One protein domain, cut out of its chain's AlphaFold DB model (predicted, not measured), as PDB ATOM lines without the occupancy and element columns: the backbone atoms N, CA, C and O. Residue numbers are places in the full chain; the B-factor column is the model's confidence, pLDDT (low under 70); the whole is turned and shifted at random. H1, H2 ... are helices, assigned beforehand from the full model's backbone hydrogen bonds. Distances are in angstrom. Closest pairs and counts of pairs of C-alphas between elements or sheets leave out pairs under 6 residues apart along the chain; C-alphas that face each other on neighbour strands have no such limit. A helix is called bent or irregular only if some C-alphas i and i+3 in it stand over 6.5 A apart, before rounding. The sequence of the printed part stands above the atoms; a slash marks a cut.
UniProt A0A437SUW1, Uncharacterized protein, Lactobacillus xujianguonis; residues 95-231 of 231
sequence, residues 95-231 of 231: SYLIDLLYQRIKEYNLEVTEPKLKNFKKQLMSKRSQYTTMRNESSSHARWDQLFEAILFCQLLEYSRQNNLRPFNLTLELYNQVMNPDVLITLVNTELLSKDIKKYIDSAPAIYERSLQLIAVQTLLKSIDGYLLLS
ATOM      1  N   SER A  95      14.477   9.044  83.728       92.00
ATOM      2  CA  SER A  95      14.240  10.141  84.678       92.00
ATOM      3  C   SER A  95      15.385  10.271  85.680       92.00
ATOM      4  O   SER A  95      15.975  11.335  85.804       92.00
ATOM      5  N   TYR A  96      15.794   9.153  86.283       92.88
ATOM      6  CA  TYR A  96      16.916   9.107  87.215       92.88
ATOM      7  C   TYR A  96      18.234   9.575  86.583       92.88
ATOM      8  O   TYR A  96      19.002  10.296  87.213       92.88
ATOM      9  N   LEU A  97      18.513   9.198  85.334       93.56
ATOM     10  CA  LEU A  97      19.721   9.643  84.630       93.56
ATOM     11  C   LEU A  97      19.724  11.148  84.348       93.56
ATOM     12  O   LEU A  97      20.767  11.790  84.486       93.56
ATOM     13  N   ILE A  98      18.573  11.706  83.969       94.81
ATOM     14  CA  ILE A  98      18.414  13.148  83.762       94.81
ATOM     15  C   ILE A  98      18.568  13.896  85.088       94.81
ATOM     16  O   ILE A  98      19.306  14.877  85.135       94.81
ATOM     17  N   ASP A  99      17.988  13.390  86.177       94.19
ATOM     18  CA  ASP A  99      18.144  13.975  87.513       94.19
ATOM     19  C   ASP A  99      19.609  13.954  87.973       94.19
ATOM     20  O   ASP A  99      20.121  14.947  88.498       94.19
ATOM     21  N   LEU A 100      20.320  12.848  87.732       92.62
ATOM     22  CA  LEU A 100      21.748  12.738  88.029       92.62
ATOM     23  C   LEU A 100      22.589  13.743  87.237       92.62
ATOM     24  O   LEU A 100      23.530  14.322  87.790       92.62
ATOM     25  N   LEU A 101      22.277  13.942  85.955       94.50
ATOM     26  CA  LEU A 101      22.932  14.947  85.122       94.50
ATOM     27  C   LEU A 101      22.635  16.357  85.639       94.50
ATOM     28  O   LEU A 101      23.562  17.141  85.833       94.50
ATOM     29  N   TYR A 102      21.368  16.654  85.921       96.31
ATOM     30  CA  TYR A 102      20.918  17.938  86.447       96.31
ATOM     31  C   TYR A 102      21.646  18.314  87.742       96.31
ATOM     32  O   TYR A 102      22.227  19.397  87.854       96.31
ATOM     33  N   GLN A 103      21.689  17.386  88.703       93.81
ATOM     34  CA  GLN A 103      22.422  17.559  89.958       93.81
ATOM     35  C   GLN A 103      23.910  17.807  89.708       93.81
ATOM     36  O   GLN A 103      24.483  18.726  90.290       93.81
ATOM     37  N   ARG A 104      24.529  17.041  88.804       93.31
ATOM     38  CA  ARG A 104      25.952  17.179  88.482       93.31
ATOM     39  C   ARG A 104      26.275  18.531  87.834       93.31
ATOM     40  O   ARG A 104      27.309  19.103  88.172       93.31
ATOM     41  N   ILE A 105      25.408  19.054  86.961       94.75
ATOM     42  CA  ILE A 105      25.553  20.407  86.393       94.75
ATOM     43  C   ILE A 105      25.473  21.445  87.518       94.75
ATOM     44  O   ILE A 105      26.355  22.291  87.631       94.75
ATOM     45  N   LYS A 106      24.461  21.362  88.394       95.19
ATOM     46  CA  LYS A 106      24.311  22.305  89.517       95.19
ATOM     47  C   LYS A 106      25.511  22.290  90.455       95.19
ATOM     48  O   LYS A 106      26.009  23.353  90.807       95.19
ATOM     49  N   GLU A 107      25.982  21.105  90.835       92.25
ATOM     50  CA  GLU A 107      27.183  20.946  91.661       92.25
ATOM     51  C   GLU A 107      28.398  21.613  91.010       92.25
ATOM     52  O   GLU A 107      29.096  22.372  91.673       92.25
ATOM     53  N   TYR A 108      28.615  21.392  89.709       91.62
ATOM     54  CA  TYR A 108      29.725  22.019  88.992       91.62
ATOM     55  C   TYR A 108      29.594  23.547  88.927       91.62
ATOM     56  O   TYR A 108      30.565  24.260  89.185       91.62
ATOM     57  N   ASN A 109      28.399  24.061  88.621       92.12
ATOM     58  CA  ASN A 109      28.153  25.499  88.503       92.12
ATOM     59  C   ASN A 109      28.419  26.239  89.827       92.12
ATOM     60  O   ASN A 109      28.923  27.360  89.802       92.12
ATOM     61  N   LEU A 110      28.155  25.610  90.981       90.25
ATOM     62  CA  LEU A 110      28.467  26.179  92.301       90.25
ATOM     63  C   LEU A 110      29.975  26.365  92.543       90.25
ATOM     64  O   LEU A 110      30.370  27.185  93.369       90.25
ATOM     65  N   GLU A 111      30.825  25.620  91.836       88.69
ATOM     66  CA  GLU A 111      32.283  25.727  91.933       88.69
ATOM     67  C   GLU A 111      32.869  26.785  90.978       88.69
ATOM     68  O   GLU A 111      34.077  27.064  91.016       88.69
ATOM     69  N   VAL A 112      32.056  27.361  90.086       87.44
ATOM     70  CA  VAL A 112      32.516  28.345  89.103       87.44
ATOM     71  C   VAL A 112      32.542  29.748  89.696       87.44
ATOM     72  O   VAL A 112      31.571  30.262  90.235       87.44
ATOM     73  N   THR A 113      33.705  30.384  89.577       87.19
ATOM     74  CA  THR A 113      33.993  31.720  90.105       87.19
ATOM     75  C   THR A 113      34.596  32.603  89.014       87.19
ATOM     76  O   THR A 113      35.172  32.094  88.049       87.19
ATOM     77  N   GLU A 114      34.544  33.927  89.186       85.56
ATOM     78  CA  GLU A 114      35.176  34.889  88.264       85.56
ATOM     79  C   GLU A 114      36.657  34.562  87.956       85.56
ATOM     80  O   GLU A 114      37.042  34.541  86.784       85.56
ATOM     81  N   PRO A 115      37.522  34.221  88.940       86.50
ATOM     82  CA  PRO A 115      38.884  33.775  88.647       86.50
ATOM     83  C   PRO A 115      38.956  32.497  87.797       86.50
ATOM     84  O   PRO A 115      39.809  32.411  86.908       86.50
ATOM     85  N   LYS A 116      38.066  31.517  88.031       84.50
ATOM     86  CA  LYS A 116      37.998  30.275  87.237       84.50
ATOM     87  C   LYS A 116      37.628  30.592  85.785       84.50
ATOM     88  O   LYS A 116      38.306  30.113  84.880       84.50
ATOM     89  N   LEU A 117      36.653  31.478  85.563       85.75
ATOM     90  CA  LEU A 117      36.251  31.933  84.225       85.75
ATOM     91  C   LEU A 117      37.355  32.715  83.505       85.75
ATOM     92  O   LEU A 117      37.622  32.466  82.327       85.75
ATOM     93  N   LYS A 118      38.062  33.610  84.204       83.50
ATOM     94  CA  LYS A 118      39.220  34.326  83.638       83.50
ATOM     95  C   LYS A 118      40.323  33.362  83.206       83.50
ATOM     96  O   LYS A 118      40.903  33.536  82.133       83.50
ATOM     97  N   ASN A 119      40.602  32.342  84.016       82.62
ATOM     98  CA  ASN A 119      41.574  31.306  83.676       82.62
ATOM     99  C   ASN A 119      41.105  30.452  82.494       82.62
ATOM    100  O   ASN A 119      41.888  30.234  81.573       82.62
ATOM    101  N   PHE A 120      39.836  30.042  82.475       82.31
ATOM    102  CA  PHE A 120      39.241  29.326  81.349       82.31
ATOM    103  C   PHE A 120      39.352  30.132  80.049       82.31
ATOM    104  O   PHE A 120      39.866  29.620  79.060       82.31
ATOM    105  N   LYS A 121      39.012  31.431  80.056       80.25
ATOM    106  CA  LYS A 121      39.159  32.322  78.888       80.25
ATOM    107  C   LYS A 121      40.599  32.355  78.356       80.25
ATOM    108  O   LYS A 121      40.806  32.283  77.147       80.25
ATOM    109  N   LYS A 122      41.603  32.424  79.240       78.44
ATOM    110  CA  LYS A 122      43.029  32.363  78.852       78.44
ATOM    111  C   LYS A 122      43.400  31.010  78.229       78.44
ATOM    112  O   LYS A 122      44.159  30.959  77.262       78.44
ATOM    113  N   GLN A 123      42.867  29.915  78.770       76.31
ATOM    114  CA  GLN A 123      43.122  28.566  78.261       76.31
ATOM    115  C   GLN A 123      42.424  28.309  76.923       76.31
ATOM    116  O   GLN A 123      43.026  27.726  76.031       76.31
ATOM    117  N   LEU A 124      41.210  28.817  76.730       73.00
ATOM    118  CA  LEU A 124      40.429  28.685  75.499       73.00
ATOM    119  C   LEU A 124      41.182  29.232  74.277       73.00
ATOM    120  O   LEU A 124      41.200  28.600  73.223       73.00
ATOM    121  N   MET A 125      41.888  30.352  74.449       64.75
ATOM    122  CA  MET A 125      42.727  30.950  73.404       64.75
ATOM    123  C   MET A 125      43.971  30.112  73.066       64.75
ATOM    124  O   MET A 125      44.444  30.165  71.936       64.75
ATOM    125  N   SER A 126      44.496  29.326  74.014       64.25
ATOM    126  CA  SER A 126      45.728  28.533  73.835       64.25
ATOM    127  C   SER A 126      45.490  27.045  73.547       64.25
ATOM    128  O   SER A 126      46.363  26.388  72.988       64.25
ATOM    129  N   LYS A 127      44.319  26.501  73.898       61.78
ATOM    130  CA  LYS A 127      44.003  25.059  73.872       61.78
ATOM    131  C   LYS A 127      42.742  24.719  73.082       61.78
ATOM    132  O   LYS A 127      42.146  23.668  73.300       61.78
ATOM    133  N   ARG A 128      42.333  25.576  72.141       61.34
ATOM    134  CA  ARG A 128      41.128  25.375  71.316       61.34
ATOM    135  C   ARG A 128      41.037  23.962  70.720       61.34
ATOM    136  O   ARG A 128      39.962  23.379  70.730       61.34
ATOM    137  N   SER A 129      42.162  23.396  70.276       53.75
ATOM    138  CA  SER A 129      42.230  22.036  69.726       53.75
ATOM    139  C   SER A 129      41.886  20.938  70.742       53.75
ATOM    140  O   SER A 129      41.248  19.963  70.366       53.75
ATOM    141  N   GLN A 130      42.224  21.102  72.025       61.47
ATOM    142  CA  GLN A 130      41.976  20.092  73.064       61.47
ATOM    143  C   GLN A 130      40.482  19.929  73.362       61.47
ATOM    144  O   GLN A 130      39.986  18.809  73.458       61.47
ATOM    145  N   TYR A 131      39.735  21.033  73.418       61.09
ATOM    146  CA  TYR A 131      38.277  20.989  73.589       61.09
ATOM    147  C   TYR A 131      37.579  20.363  72.374       61.09
ATOM    148  O   TYR A 131      36.571  19.678  72.524       61.09
ATOM    149  N   THR A 132      38.166  20.514  71.181       57.34
ATOM    150  CA  THR A 132      37.705  19.831  69.968       57.34
ATOM    151  C   THR A 132      38.175  18.377  69.840       57.34
ATOM    152  O   THR A 132      37.587  17.634  69.070       57.34
ATOM    153  N   THR A 133      39.205  17.920  70.558       54.12
ATOM    154  CA  THR A 133      39.650  16.509  70.509       54.12
ATOM    155  C   THR A 133      39.001  15.647  71.587       54.12
ATOM    156  O   THR A 133      38.777  14.461  71.351       54.12
ATOM    157  N   MET A 134      38.574  16.236  72.714       60.88
ATOM    158  CA  MET A 134      37.726  15.547  73.705       60.88
ATOM    159  C   MET A 134      36.361  15.101  73.140       60.88
ATOM    160  O   MET A 134      35.640  14.357  73.797       60.88
ATOM    161  N   ARG A 135      36.056  15.496  71.894       51.41
ATOM    162  CA  ARG A 135      34.966  15.005  71.038       51.41
ATOM    163  C   ARG A 135      35.032  13.503  70.735       51.41
ATOM    164  O   ARG A 135      33.989  12.876  70.588       51.41
ATOM    165  N   ASN A 136      36.236  12.928  70.656       48.00
ATOM    166  CA  ASN A 136      36.453  11.561  70.156       48.00
ATOM    167  C   ASN A 136      37.099  10.616  71.172       48.00
ATOM    168  O   ASN A 136      37.214   9.417  70.915       48.00
ATOM    169  N   GLU A 137      37.530  11.120  72.326       49.47
ATOM    170  CA  GLU A 137      38.152  10.266  73.326       49.47
ATOM    171  C   GLU A 137      37.090   9.500  74.114       49.47
ATOM    172  O   GLU A 137      36.429  10.019  75.010       49.47
ATOM    173  N   SER A 138      37.011   8.198  73.853       45.69
ATOM    174  CA  SER A 138      36.364   7.210  74.719       45.69
ATOM    175  C   SER A 138      37.096   7.022  76.058       45.69
ATOM    176  O   SER A 138      36.962   5.971  76.688       45.69
ATOM    177  N   SER A 139      37.934   7.978  76.481       43.03
ATOM    178  CA  SER A 139      38.874   7.739  77.563       43.03
ATOM    179  C   SER A 139      38.131   7.693  78.894       43.03
ATOM    180  O   SER A 139      37.495   8.643  79.354       43.03
ATOM    181  N   SER A 140      38.286   6.562  79.570       45.56
ATOM    182  CA  SER A 140      37.969   6.327  80.980       45.56
ATOM    183  C   SER A 140      38.700   7.287  81.947       45.56
ATOM    184  O   SER A 140      38.621   7.113  83.164       45.56
ATOM    185  N   HIS A 141      39.394   8.307  81.421       47.69
ATOM    186  CA  HIS A 141      40.215   9.286  82.126       47.69
ATOM    187  C   HIS A 141      39.698  10.729  82.032       47.69
ATOM    188  O   HIS A 141      40.252  11.591  82.720       47.69
ATOM    189  N   ALA A 142      38.648  11.011  81.247       60.97
ATOM    190  CA  ALA A 142      38.082  12.356  81.161       60.97
ATOM    191  C   ALA A 142      37.627  12.847  82.550       60.97
ATOM    192  O   ALA A 142      36.777  12.236  83.208       60.97
ATOM    193  N   ARG A 143      38.223  13.948  83.026       75.31
ATOM    194  CA  ARG A 143      37.858  14.559  84.313       75.31
ATOM    195  C   ARG A 143      36.602  15.408  84.128       75.31
ATOM    196  O   ARG A 143      36.418  16.018  83.080       75.31
ATOM    197  N   TRP A 144      35.774  15.493  85.169       81.75
ATOM    198  CA  TRP A 144      34.546  16.300  85.169       81.75
ATOM    199  C   TRP A 144      34.769  17.724  84.675       81.75
ATOM    200  O   TRP A 144      34.039  18.182  83.803       81.75
ATOM    201  N   ASP A 145      35.817  18.377  85.185       81.19
ATOM    202  CA  ASP A 145      36.163  19.744  84.807       81.19
ATOM    203  C   ASP A 145      36.344  19.891  83.301       81.19
ATOM    204  O   ASP A 145      35.805  20.812  82.709       81.19
ATOM    205  N   GLN A 146      37.034  18.942  82.673       81.38
ATOM    206  CA  GLN A 146      37.334  19.005  81.251       81.38
ATOM    207  C   GLN A 146      36.077  18.832  80.390       81.38
ATOM    208  O   GLN A 146      35.923  19.517  79.382       81.38
ATOM    209  N   LEU A 147      35.159  17.946  80.796       86.12
ATOM    210  CA  LEU A 147      33.891  17.753  80.091       86.12
ATOM    211  C   LEU A 147      33.010  19.002  80.181       86.12
ATOM    212  O   LEU A 147      32.469  19.444  79.172       86.12
ATOM    213  N   PHE A 148      32.894  19.596  81.369       89.31
ATOM    214  CA  PHE A 148      32.110  20.818  81.550       89.31
ATOM    215  C   PHE A 148      32.735  22.034  80.870       89.31
ATOM    216  O   PHE A 148      32.014  22.854  80.309       89.31
ATOM    217  N   GLU A 149      34.061  22.132  80.862       86.25
ATOM    218  CA  GLU A 149      34.789  23.140  80.096       86.25
ATOM    219  C   GLU A 149      34.539  23.007  78.586       86.25
ATOM    220  O   GLU A 149      34.329  24.014  77.909       86.25
ATOM    221  N   ALA A 150      34.499  21.779  78.056       85.38
ATOM    222  CA  ALA A 150      34.148  21.530  76.659       85.38
ATOM    223  C   ALA A 150      32.679  21.884  76.359       85.38
ATOM    224  O   ALA A 150      32.403  22.515  75.340       85.38
ATOM    225  N   ILE A 151      31.747  21.550  77.260       90.00
ATOM    226  CA  ILE A 151      30.332  21.946  77.143       90.00
ATOM    227  C   ILE A 151      30.212  23.474  77.105       90.00
ATOM    228  O   ILE A 151      29.591  24.011  76.188       90.00
ATOM    229  N   LEU A 152      30.854  24.175  78.046       90.38
ATOM    230  CA  LEU A 152      30.873  25.638  78.098       90.38
ATOM    231  C   LEU A 152      31.453  26.233  76.812       90.38
ATOM    232  O   LEU A 152      30.901  27.185  76.269       90.38
ATOM    233  N   PHE A 153      32.549  25.668  76.300       87.06
ATOM    234  CA  PHE A 153      33.138  26.098  75.035       87.06
ATOM    235  C   PHE A 153      32.144  25.994  73.870       87.06
ATOM    236  O   PHE A 153      31.966  26.971  73.140       87.06
ATOM    237  N   CYS A 154      31.473  24.849  73.711       86.12
ATOM    238  CA  CYS A 154      30.490  24.651  72.645       86.12
ATOM    239  C   CYS A 154      29.295  25.606  72.776       86.12
ATOM    240  O   CYS A 154      28.889  26.216  71.789       86.12
ATOM    241  N   GLN A 155      28.782  25.802  73.992       88.81
ATOM    242  CA  GLN A 155      27.682  26.733  74.251       88.81
ATOM    243  C   GLN A 155      28.064  28.191  73.951       88.81
ATOM    244  O   GLN A 155      27.288  28.926  73.345       88.81
ATOM    245  N   LEU A 156      29.285  28.612  74.299       86.94
ATOM    246  CA  LEU A 156      29.783  29.953  73.972       86.94
ATOM    247  C   LEU A 156      29.957  30.165  72.463       86.94
ATOM    248  O   LEU A 156      29.701  31.266  71.974       86.94
ATOM    249  N   LEU A 157      30.397  29.140  71.723       83.06
ATOM    250  CA  LEU A 157      30.476  29.208  70.261       83.06
ATOM    251  C   LEU A 157      29.091  29.400  69.642       83.06
ATOM    252  O   LEU A 157      28.938  30.270  68.784       83.06
ATOM    253  N   GLU A 158      28.101  28.637  70.102       84.25
ATOM    254  CA  GLU A 158      26.732  28.759  69.602       84.25
ATOM    255  C   GLU A 158      26.132  30.123  69.944       84.25
ATOM    256  O   GLU A 158      25.621  30.814  69.066       84.25
ATOM    257  N   TYR A 159      26.295  30.575  71.189       86.88
ATOM    258  CA  TYR A 159      25.847  31.898  71.615       86.88
ATOM    259  C   TYR A 159      26.480  33.021  70.779       86.88
ATOM    260  O   TYR A 159      25.793  33.942  70.335       86.88
ATOM    261  N   SER A 160      27.792  32.943  70.527       83.19
ATOM    262  CA  SER A 160      28.516  33.907  69.687       83.19
ATOM    263  C   SER A 160      27.975  33.934  68.255       83.19
ATOM    264  O   SER A 160      27.826  35.021  67.692       83.19
ATOM    265  N   ARG A 161      27.647  32.764  67.689       80.81
ATOM    266  CA  ARG A 161      27.065  32.625  66.347       80.81
ATOM    267  C   ARG A 161      25.665  33.230  66.272       80.81
ATOM    268  O   ARG A 161      25.420  34.056  65.402       80.81
ATOM    269  N   GLN A 162      24.784  32.872  67.204       84.00
ATOM    270  CA  GLN A 162      23.395  33.344  67.230       84.00
ATOM    271  C   GLN A 162      23.283  34.863  67.415       84.00
ATOM    272  O   GLN A 162      22.372  35.482  66.876       84.00
ATOM    273  N   ASN A 163      24.222  35.476  68.143       83.31
ATOM    274  CA  ASN A 163      24.186  36.904  68.461       83.31
ATOM    275  C   ASN A 163      25.135  37.755  67.598       83.31
ATOM    276  O   ASN A 163      25.272  38.952  67.847       83.31
ATOM    277  N   ASN A 164      25.824  37.166  66.610       78.69
ATOM    278  CA  ASN A 164      26.860  37.838  65.809       78.69
ATOM    279  C   ASN A 164      27.934  38.552  66.658       78.69
ATOM    280  O   ASN A 164      28.483  39.587  66.273       78.69
ATOM    281  N   LEU A 165      28.261  38.001  67.830       73.75
ATOM    282  CA  LEU A 165      29.178  38.629  68.779       73.75
ATOM    283  C   LEU A 165      30.609  38.142  68.556       73.75
ATOM    284  O   LEU A 165      30.940  36.996  68.868       73.75
ATOM    285  N   ARG A 166      31.494  39.038  68.108       68.56
ATOM    286  CA  ARG A 166      32.952  38.891  68.249       68.56
ATOM    287  C   ARG A 166      33.580  40.233  68.645       68.56
ATOM    288  O   ARG A 166      33.426  41.179  67.876       68.56
ATOM    289  N   PRO A 167      34.342  40.331  69.757       61.25
ATOM    290  CA  PRO A 167      34.623  39.341  70.813       61.25
ATOM    291  C   PRO A 167      33.588  39.354  71.959       61.25
ATOM    292  O   PRO A 167      33.042  40.401  72.288       61.25
ATOM    293  N   PHE A 168      33.366  38.216  72.631       68.81
ATOM    294  CA  PHE A 168      32.533  38.163  73.843       68.81
ATOM    295  C   PHE A 168      33.366  38.330  75.123       68.81
ATOM    296  O   PHE A 168      34.499  37.842  75.240       68.81
ATOM    297  N   ASN A 169      32.797  39.020  76.115       75.88
ATOM    298  CA  ASN A 169      33.366  39.074  77.454       75.88
ATOM    299  C   ASN A 169      32.729  37.984  78.323       75.88
ATOM    300  O   ASN A 169      31.533  38.023  78.578       75.88
ATOM    301  N   LEU A 170      33.521  36.997  78.752       83.19
ATOM    302  CA  LEU A 170      33.042  35.925  79.621       83.19
ATOM    303  C   LEU A 170      32.885  36.448  81.055       83.19
ATOM    304  O   LEU A 170      33.882  36.596  81.761       83.19
ATOM    305  N   THR A 171      31.646  36.736  81.442       87.69
ATOM    306  CA  THR A 171      31.227  37.130  82.796       87.69
ATOM    307  C   THR A 171      30.507  35.971  83.491       87.69
ATOM    308  O   THR A 171      30.065  35.032  82.822       87.69
ATOM    309  N   LEU A 172      30.342  36.036  84.818       88.94
ATOM    310  CA  LEU A 172      29.464  35.101  85.539       88.94
ATOM    311  C   LEU A 172      28.022  35.113  85.017       88.94
ATOM    312  O   LEU A 172      27.385  34.067  84.965       88.94
ATOM    313  N   GLU A 173      27.510  36.277  84.617       91.06
ATOM    314  CA  GLU A 173      26.166  36.397  84.050       91.06
ATOM    315  C   GLU A 173      26.038  35.594  82.751       91.06
ATOM    316  O   GLU A 173      25.168  34.730  82.652       91.06
ATOM    317  N   LEU A 174      26.958  35.802  81.799       89.94
ATOM    318  CA  LEU A 174      26.973  35.047  80.547       89.94
ATOM    319  C   LEU A 174      27.157  33.549  80.808       89.94
ATOM    320  O   LEU A 174      26.480  32.730  80.196       89.94
ATOM    321  N   TYR A 175      28.044  33.183  81.737       92.81
ATOM    322  CA  TYR A 175      28.225  31.792  82.143       92.81
ATOM    323  C   TYR A 175      26.912  31.168  82.639       92.81
ATOM    324  O   TYR A 175      26.534  30.101  82.165       92.81
ATOM    325  N   ASN A 176      26.194  31.838  83.543       92.19
ATOM    326  CA  ASN A 176      24.937  31.330  84.096       92.19
ATOM    327  C   ASN A 176      23.832  31.208  83.037       92.19
ATOM    328  O   ASN A 176      22.999  30.309  83.137       92.19
ATOM    329  N   GLN A 177      23.837  32.077  82.021       91.81
ATOM    330  CA  GLN A 177      22.919  31.981  80.884       91.81
ATOM    331  C   GLN A 177      23.212  30.739  80.032       91.81
ATOM    332  O   GLN A 177      22.311  29.942  79.781       91.81
ATOM    333  N   VAL A 178      24.469  30.545  79.616       91.81
ATOM    334  CA  VAL A 178      24.839  29.471  78.673       91.81
ATOM    335  C   VAL A 178      25.025  28.101  79.339       91.81
ATOM    336  O   VAL A 178      24.960  27.073  78.671       91.81
ATOM    337  N   MET A 179      25.237  28.068  80.657       94.44
ATOM    338  CA  MET A 179      25.343  26.845  81.464       94.44
ATOM    339  C   MET A 179      24.114  26.614  82.346       94.44
ATOM    340  O   MET A 179      24.211  25.957  83.388       94.44
ATOM    341  N   ASN A 180      22.956  27.150  81.954       94.94
ATOM    342  CA  ASN A 180      21.710  26.941  82.677       94.94
ATOM    343  C   ASN A 180      21.349  25.435  82.694       94.94
ATOM    344  O   ASN A 180      21.136  24.856  81.626       94.94
ATOM    345  N   PRO A 181      21.245  24.791  83.877       96.00
ATOM    346  CA  PRO A 181      20.918  23.371  83.979       96.00
ATOM    347  C   PRO A 181      19.614  22.986  83.279       96.00
ATOM    348  O   PRO A 181      19.583  21.949  82.621       96.00
ATOM    349  N   ASP A 182      18.571  23.816  83.389       95.25
ATOM    350  CA  ASP A 182      17.247  23.539  82.819       95.25
ATOM    351  C   ASP A 182      17.293  23.530  81.284       95.25
ATOM    352  O   ASP A 182      16.611  22.734  80.649       95.25
ATOM    353  N   VAL A 183      18.151  24.361  80.684       93.75
ATOM    354  CA  VAL A 183      18.375  24.386  79.228       93.75
ATOM    355  C   VAL A 183      19.267  23.223  78.801       93.75
ATOM    356  O   VAL A 183      18.991  22.541  77.820       93.75
ATOM    357  N   LEU A 184      20.344  22.949  79.537       94.56
ATOM    358  CA  LEU A 184      21.290  21.902  79.154       94.56
ATOM    359  C   LEU A 184      20.649  20.510  79.141       94.56
ATOM    360  O   LEU A 184      20.929  19.725  78.235       94.56
ATOM    361  N   ILE A 185      19.763  20.191  80.091       95.00
ATOM    362  CA  ILE A 185      19.098  18.878  80.109       95.00
ATOM    363  C   ILE A 185      18.189  18.654  78.893       95.00
ATOM    364  O   ILE A 185      18.043  17.507  78.465       95.00
ATOM    365  N   THR A 186      17.615  19.709  78.299       92.88
ATOM    366  CA  THR A 186      16.760  19.573  77.107       92.88
ATOM    367  C   THR A 186      17.567  19.287  75.846       92.88
ATOM    368  O   THR A 186      17.014  18.782  74.874       92.88
ATOM    369  N   LEU A 187      18.872  19.575  75.857       92.50
ATOM    370  CA  LEU A 187      19.777  19.309  74.736       92.50
ATOM    371  C   LEU A 187      20.275  17.860  74.700       92.50
ATOM    372  O   LEU A 187      20.941  17.468  73.747       92.50
ATOM    373  N   VAL A 188      20.000  17.053  75.727       92.62
ATOM    374  CA  VAL A 188      20.489  15.672  75.802       92.62
ATOM    375  C   VAL A 188      19.767  14.795  74.782       92.62
ATOM    376  O   VAL A 188      18.560  14.567  74.885       92.62
ATOM    377  N   ASN A 189      20.515  14.199  73.852       91.81
ATOM    378  CA  ASN A 189      20.005  13.142  72.990       91.81
ATOM    379  C   ASN A 189      19.740  11.885  73.831       91.81
ATOM    380  O   ASN A 189      20.653  11.150  74.221       91.81
ATOM    381  N   THR A 190      18.465  11.638  74.120       90.75
ATOM    382  CA  THR A 190      18.071  10.565  75.035       90.75
ATOM    383  C   THR A 190      18.156   9.173  74.428       90.75
ATOM    384  O   THR A 190      18.289   8.205  75.171       90.75
ATOM    385  N   GLU A 191      18.125   9.053  73.101       90.94
ATOM    386  CA  GLU A 191      18.357   7.775  72.419       90.94
ATOM    387  C   GLU A 191      19.825   7.363  72.548       90.94
ATOM    388  O   GLU A 191      20.134   6.234  72.943       90.94
ATOM    389  N   LEU A 192      20.736   8.311  72.304       90.44
ATOM    390  CA  LEU A 192      22.168   8.108  72.500       90.44
ATOM    391  C   LEU A 192      22.490   7.807  73.970       90.44
ATOM    392  O   LEU A 192      23.285   6.907  74.239       90.44
ATOM    393  N   LEU A 193      21.838   8.501  74.911       92.25
ATOM    394  CA  LEU A 193      22.000   8.245  76.346       92.25
ATOM    395  C   LEU A 193      21.619   6.805  76.696       92.25
ATOM    396  O   LEU A 193      22.412   6.094  77.310       92.25
ATOM    397  N   SER A 194      20.434   6.356  76.278       91.50
ATOM    398  CA  SER A 194      19.969   4.985  76.524       91.50
ATOM    399  C   SER A 194      20.924   3.948  75.933       91.50
ATOM    400  O   SER A 194      21.259   2.968  76.600       91.50
ATOM    401  N   LYS A 195      21.428   4.185  74.715       91.56
ATOM    402  CA  LYS A 195      22.398   3.304  74.053       91.56
ATOM    403  C   LYS A 195      23.723   3.213  74.819       91.56
ATOM    404  O   LYS A 195      24.208   2.104  75.063       91.56
ATOM    405  N   ASP A 196      24.299   4.349  75.212       90.50
ATOM    406  CA  ASP A 196      25.576   4.394  75.936       90.50
ATOM    407  C   ASP A 196      25.439   3.775  77.345       90.50
ATOM    408  O   ASP A 196      26.309   3.016  77.784       90.50
ATOM    409  N   ILE A 197      24.312   4.009  78.028       92.44
ATOM    410  CA  ILE A 197      24.016   3.423  79.345       92.44
ATOM    411  C   ILE A 197      23.820   1.911  79.256       92.44
ATOM    412  O   ILE A 197      24.395   1.182  80.068       92.44
ATOM    413  N   LYS A 198      23.068   1.425  78.261       92.50
ATOM    414  CA  LYS A 198      22.903  -0.012  78.016       92.50
ATOM    415  C   LYS A 198      24.258  -0.685  77.811       92.50
ATOM    416  O   LYS A 198      24.562  -1.659  78.493       92.50
ATOM    417  N   LYS A 199      25.108  -0.122  76.944       90.50
ATOM    418  CA  LYS A 199      26.458  -0.649  76.686       90.50
ATOM    419  C   LYS A 199      27.302  -0.731  77.964       90.50
ATOM    420  O   LYS A 199      28.016  -1.715  78.174       90.50
ATOM    421  N   TYR A 200      27.235   0.291  78.818       90.19
ATOM    422  CA  TYR A 200      27.944   0.277  80.097       90.19
ATOM    423  C   TYR A 200      27.398  -0.798  81.035       90.19
ATOM    424  O   TYR A 200      28.174  -1.580  81.577       90.19
ATOM    425  N   ILE A 201      26.080  -0.868  81.211       90.06
ATOM    426  CA  ILE A 201      25.458  -1.821  82.132       90.06
ATOM    427  C   ILE A 201      25.735  -3.257  81.691       90.06
ATOM    428  O   ILE A 201      26.164  -4.048  82.526       90.06
ATOM    429  N   ASP A 202      25.605  -3.570  80.402       86.38
ATOM    430  CA  ASP A 202      25.852  -4.911  79.859       86.38
ATOM    431  C   ASP A 202      27.302  -5.387  80.075       86.38
ATOM    432  O   ASP A 202      27.533  -6.576  80.271       86.38
ATOM    433  N   SER A 203      28.276  -4.468  80.092       84.81
ATOM    434  CA  SER A 203      29.704  -4.785  80.271       84.81
ATOM    435  C   SER A 203      30.215  -4.646  81.710       84.81
ATOM    436  O   SER A 203      31.282  -5.167  82.040       84.81
ATOM    437  N   ALA A 204      29.489  -3.946  82.584       84.06
ATOM    438  CA  ALA A 204      29.953  -3.652  83.931       84.06
ATOM    439  C   ALA A 204      29.603  -4.778  84.925       84.06
ATOM    440  O   ALA A 204      28.425  -5.112  85.081       84.06
ATOM    441  N   PRO A 205      30.572  -5.298  85.705       78.50
ATOM    442  CA  PRO A 205      30.281  -6.236  86.793       78.50
ATOM    443  C   PRO A 205      29.567  -5.548  87.966       78.50
ATOM    444  O   PRO A 205      28.743  -6.150  88.646       78.50
ATOM    445  N   ALA A 206      29.849  -4.262  88.191       80.50
ATOM    446  CA  ALA A 206      29.203  -3.442  89.205       80.50
ATOM    447  C   ALA A 206      28.857  -2.068  88.630       80.50
ATOM    448  O   ALA A 206      29.661  -1.464  87.914       80.50
ATOM    449  N   ILE A 207      27.673  -1.571  88.981       84.88
ATOM    450  CA  ILE A 207      27.106  -0.351  88.410       84.88
ATOM    451  C   ILE A 207      27.163   0.760  89.462       84.88
ATOM    452  O   ILE A 207      26.629   0.621  90.565       84.88
ATOM    453  N   TYR A 208      27.830   1.866  89.129       84.81
ATOM    454  CA  TYR A 208      28.055   2.983  90.048       84.81
ATOM    455  C   TYR A 208      27.393   4.263  89.548       84.81
ATOM    456  O   TYR A 208      27.505   4.606  88.372       84.81
ATOM    457  N   GLU A 209      26.807   5.035  90.467       87.00
ATOM    458  CA  GLU A 209      26.159   6.318  90.154       87.00
ATOM    459  C   GLU A 209      27.114   7.296  89.451       87.00
ATOM    460  O   GLU A 209      26.759   7.915  88.451       87.00
ATOM    461  N   ARG A 210      28.373   7.358  89.906       86.75
ATOM    462  CA  ARG A 210      29.417   8.197  89.297       86.75
ATOM    463  C   ARG A 210      29.655   7.858  87.822       86.75
ATOM    464  O   ARG A 210      29.888   8.758  87.023       86.75
ATOM    465  N   SER A 211      29.637   6.573  87.473       87.88
ATOM    466  CA  SER A 211      29.836   6.128  86.092       87.88
ATOM    467  C   SER A 211      28.645   6.514  85.220       87.88
ATOM    468  O   SER A 211      28.849   7.007  84.117       87.88
ATOM    469  N   LEU A 212      27.419   6.386  85.740       90.75
ATOM    470  CA  LEU A 212      26.217   6.839  85.037       90.75
ATOM    471  C   LEU A 212      26.224   8.353  84.798       90.75
ATOM    472  O   LEU A 212      25.951   8.792  83.687       90.75
ATOM    473  N   GLN A 213      26.598   9.145  85.809       91.25
ATOM    474  CA  GLN A 213      26.763  10.593  85.661       91.25
ATOM    475  C   GLN A 213      27.784  10.933  84.566       91.25
ATOM    476  O   GLN A 213      27.592  11.896  83.831       91.25
ATOM    477  N   LEU A 214      28.871  10.159  84.451       89.00
ATOM    478  CA  LEU A 214      29.954  10.467  83.513       89.00
ATOM    479  C   LEU A 214      29.480  10.249  82.087       89.00
ATOM    480  O   LEU A 214      29.672  11.115  81.239       89.00
ATOM    481  N   ILE A 215      28.799   9.127  81.869       90.06
ATOM    482  CA  ILE A 215      28.147   8.817  80.602       90.06
ATOM    483  C   ILE A 215      27.124   9.905  80.270       90.06
ATOM    484  O   ILE A 215      27.168  10.441  79.172       90.06
ATOM    485  N   ALA A 216      26.278  10.312  81.223       92.69
ATOM    486  CA  ALA A 216      25.274  11.346  80.984       92.69
ATOM    487  C   ALA A 216      25.886  12.700  80.574       92.69
ATOM    488  O   ALA A 216      25.416  13.323  79.622       92.69
ATOM    489  N   VAL A 217      26.969  13.133  81.230       92.56
ATOM    490  CA  VAL A 217      27.691  14.368  80.867       92.56
ATOM    491  C   VAL A 217      28.376  14.233  79.501       92.56
ATOM    492  O   VAL A 217      28.327  15.162  78.694       92.56
ATOM    493  N   GLN A 218      28.983  13.083  79.201       89.19
ATOM    494  CA  GLN A 218      29.572  12.823  77.881       89.19
ATOM    495  C   GLN A 218      28.512  12.835  76.777       89.19
ATOM    496  O   GLN A 218      28.739  13.410  75.714       89.19
ATOM    497  N   THR A 219      27.345  12.237  77.018       90.12
ATOM    498  CA  THR A 219      26.233  12.268  76.069       90.12
ATOM    499  C   THR A 219      25.727  13.691  75.856       90.12
ATOM    500  O   THR A 219      25.492  14.061  74.707       90.12
ATOM    501  N   LEU A 220      25.613  14.514  76.907       92.62
ATOM    502  CA  LEU A 220      25.271  15.933  76.765       92.62
ATOM    503  C   LEU A 220      26.258  16.654  75.835       92.62
ATOM    504  O   LEU A 220      25.833  17.291  74.873       92.62
ATOM    505  N   LEU A 221      27.567  16.494  76.062       89.88
ATOM    506  CA  LEU A 221      28.597  17.089  75.204       89.88
ATOM    507  C   LEU A 221      28.451  16.648  73.739       89.88
ATOM    508  O   LEU A 221      28.424  17.495  72.850       89.88
ATOM    509  N   LYS A 222      28.291  15.339  73.488       86.38
ATOM    510  CA  LYS A 222      28.063  14.801  72.134       86.38
ATOM    511  C   LYS A 222      26.791  15.361  71.488       86.38
ATOM    512  O   LYS A 222      26.761  15.558  70.279       86.38
ATOM    513  N   SER A 223      25.748  15.603  72.280       88.44
ATOM    514  CA  SER A 223      24.461  16.102  71.778       88.44
ATOM    515  C   SER A 223      24.556  17.564  71.345       88.44
ATOM    516  O   SER A 223      24.066  17.920  70.277       88.44
ATOM    517  N   ILE A 224      25.253  18.393  72.129       84.25
ATOM    518  CA  ILE A 224      25.519  19.797  71.791       84.25
ATOM    519  C   ILE A 224      26.425  19.892  70.552       84.25
ATOM    520  O   ILE A 224      26.168  20.697  69.662       84.25
ATOM    521  N   ASP A 225      27.467  19.061  70.465       69.69
ATOM    522  CA  ASP A 225      28.405  19.069  69.331       69.69
ATOM    523  C   ASP A 225      27.759  18.549  68.032       69.69
ATOM    524  O   ASP A 225      27.970  19.125  66.968       69.69
ATOM    525  N   GLY A 226      26.902  17.523  68.109       58.72
ATOM    526  CA  GLY A 226      26.137  17.036  66.956       58.72
ATOM    527  C   GLY A 226      25.203  18.097  66.365       58.72
ATOM    528  O   GLY A 226      25.051  18.166  65.148       58.72
ATOM    529  N   TYR A 227      24.637  18.965  67.209       51.91
ATOM    530  CA  TYR A 227      23.833  20.104  66.763       51.91
ATOM    531  C   TYR A 227      24.685  21.152  66.027       51.91
ATOM    532  O   TYR A 227      24.285  21.635  64.973       51.91
ATOM    533  N   LEU A 228      25.897  21.427  66.522       50.47
ATOM    534  CA  LEU A 228      26.853  22.364  65.913       50.47
ATOM    535  C   LEU A 228      27.407  21.911  64.549       50.47
ATOM    536  O   LEU A 228      27.885  22.749  63.791       50.47
ATOM    537  N   LEU A 229      27.391  20.610  64.241       38.84
ATOM    538  CA  LEU A 229      27.842  20.068  62.948       38.84
ATOM    539  C   LEU A 229      26.750  20.075  61.869       38.84
ATOM    540  O   LEU A 229      27.066  19.971  60.686       38.84
ATOM    541  N   LEU A 230      25.481  20.155  62.274       33.56
ATOM    542  CA  LEU A 230      24.320  20.123  61.378       33.56
ATOM    543  C   LEU A 230      23.747  21.518  61.083       33.56
ATOM    544  O   LEU A 230      22.887  21.645  60.214       33.56
ATOM    545  N   SER A 231      24.204  22.541  61.807       35.62
ATOM    546  CA  SER A 231      23.737  23.930  61.728       35.62
ATOM    547  C   SER A 231      24.789  24.870  61.164       35.62
ATOM    548  O   SER A 231      24.385  25.921  60.630       35.62
TER     549      SER A 231
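Overview. This is residues 95 to 231 of the 231 residues of an uncharacterized protein of Lactobacillus xujianguonis (UniProt A0A437SUW1). Two long helices, H3 and H7, run side by side the same way and form the core, and H1 crosses H7 at about a right angle. H6 folds back on H7 as a helical hairpin, with residues 202 to 208 sticking out, while the kinked H2 packs on another side of H3, and the short H4 and H5 pack on H3 and H1. The printed part has 137 residues with seven named helices, H1 to H7 in chain order, and no named strand; the class is all helix and the helix packing is mostly crossed. The whole is compact, with a radius of gyration of the C-alphas of 15.0 A and spans of 47 by 32 by 27 A.

Arrangement. H1, residues 95 to 110, touches H7, residues 209 to 230, about perpendicular at 85 degrees and with residues 97 to 104 alone; their closest C-alphas are those of Leu 101 and Gln 213, 5.8 A apart. H2, residues 114 to 133, touches residues 146 to 153 alone of H3, residues 144 to 162; the closest C-alphas, of Tyr 131 and Ala 150, are 5.2 A apart. H2 has a kink of 89 degrees near residue 127 and is irregular, with C-alphas 126 and 129 8.4 A apart. H3 and H7 are the hubs, touching three helices each; they touch each other at a shallow tilt of 24 degrees, the same way, closest at the C-alphas of Ile 151 and Leu 221, 5.5 A. H4, residues 172 to 178, touches H3 at 79 degrees, about perpendicular, closest at the C-alphas of Gln 155 and Val 178, 5.9 A. H5, residues 181 to 186, touches H1, closest at the C-alphas of Tyr 102 and Pro 181, 6.0 A; the tilt of 36 degrees, opposite ways, is only just steep. H6, residues 190 to 203, and H7 form a hairpin at a steep tilt of 40 degrees, opposite ways, with the C-alphas of Leu 193 and Thr 219 closest at 5.8 A. H2 and H7 are apart. Every O i to N i+4 pair is within hydrogen-bond range in H1, H3, H4 and H6, against 12 of 16 in H2, 1 of 2 in H5 and 17 of 18 in H7.

Along the chain. H1 begins at C-alpha 95 (14.240, 10.141, 84.678) and is 22.8 A long. H2 measures 25.9 A, H3 27.1 A and H6 20.0 A from first to last C-alpha. H7, 32.0 A, ends at C-alpha 230 (24.320, 20.123, 61.378).

Size, cuts and confidence. The C-alphas farthest apart are those of Asn 164 and Pro 205, 48.9 A. The printed part has no cut and no long link. Mean pLDDT of the printed part is 81.4; residues 125 to 142, 166 to 168 and 225 to 231 are under 70.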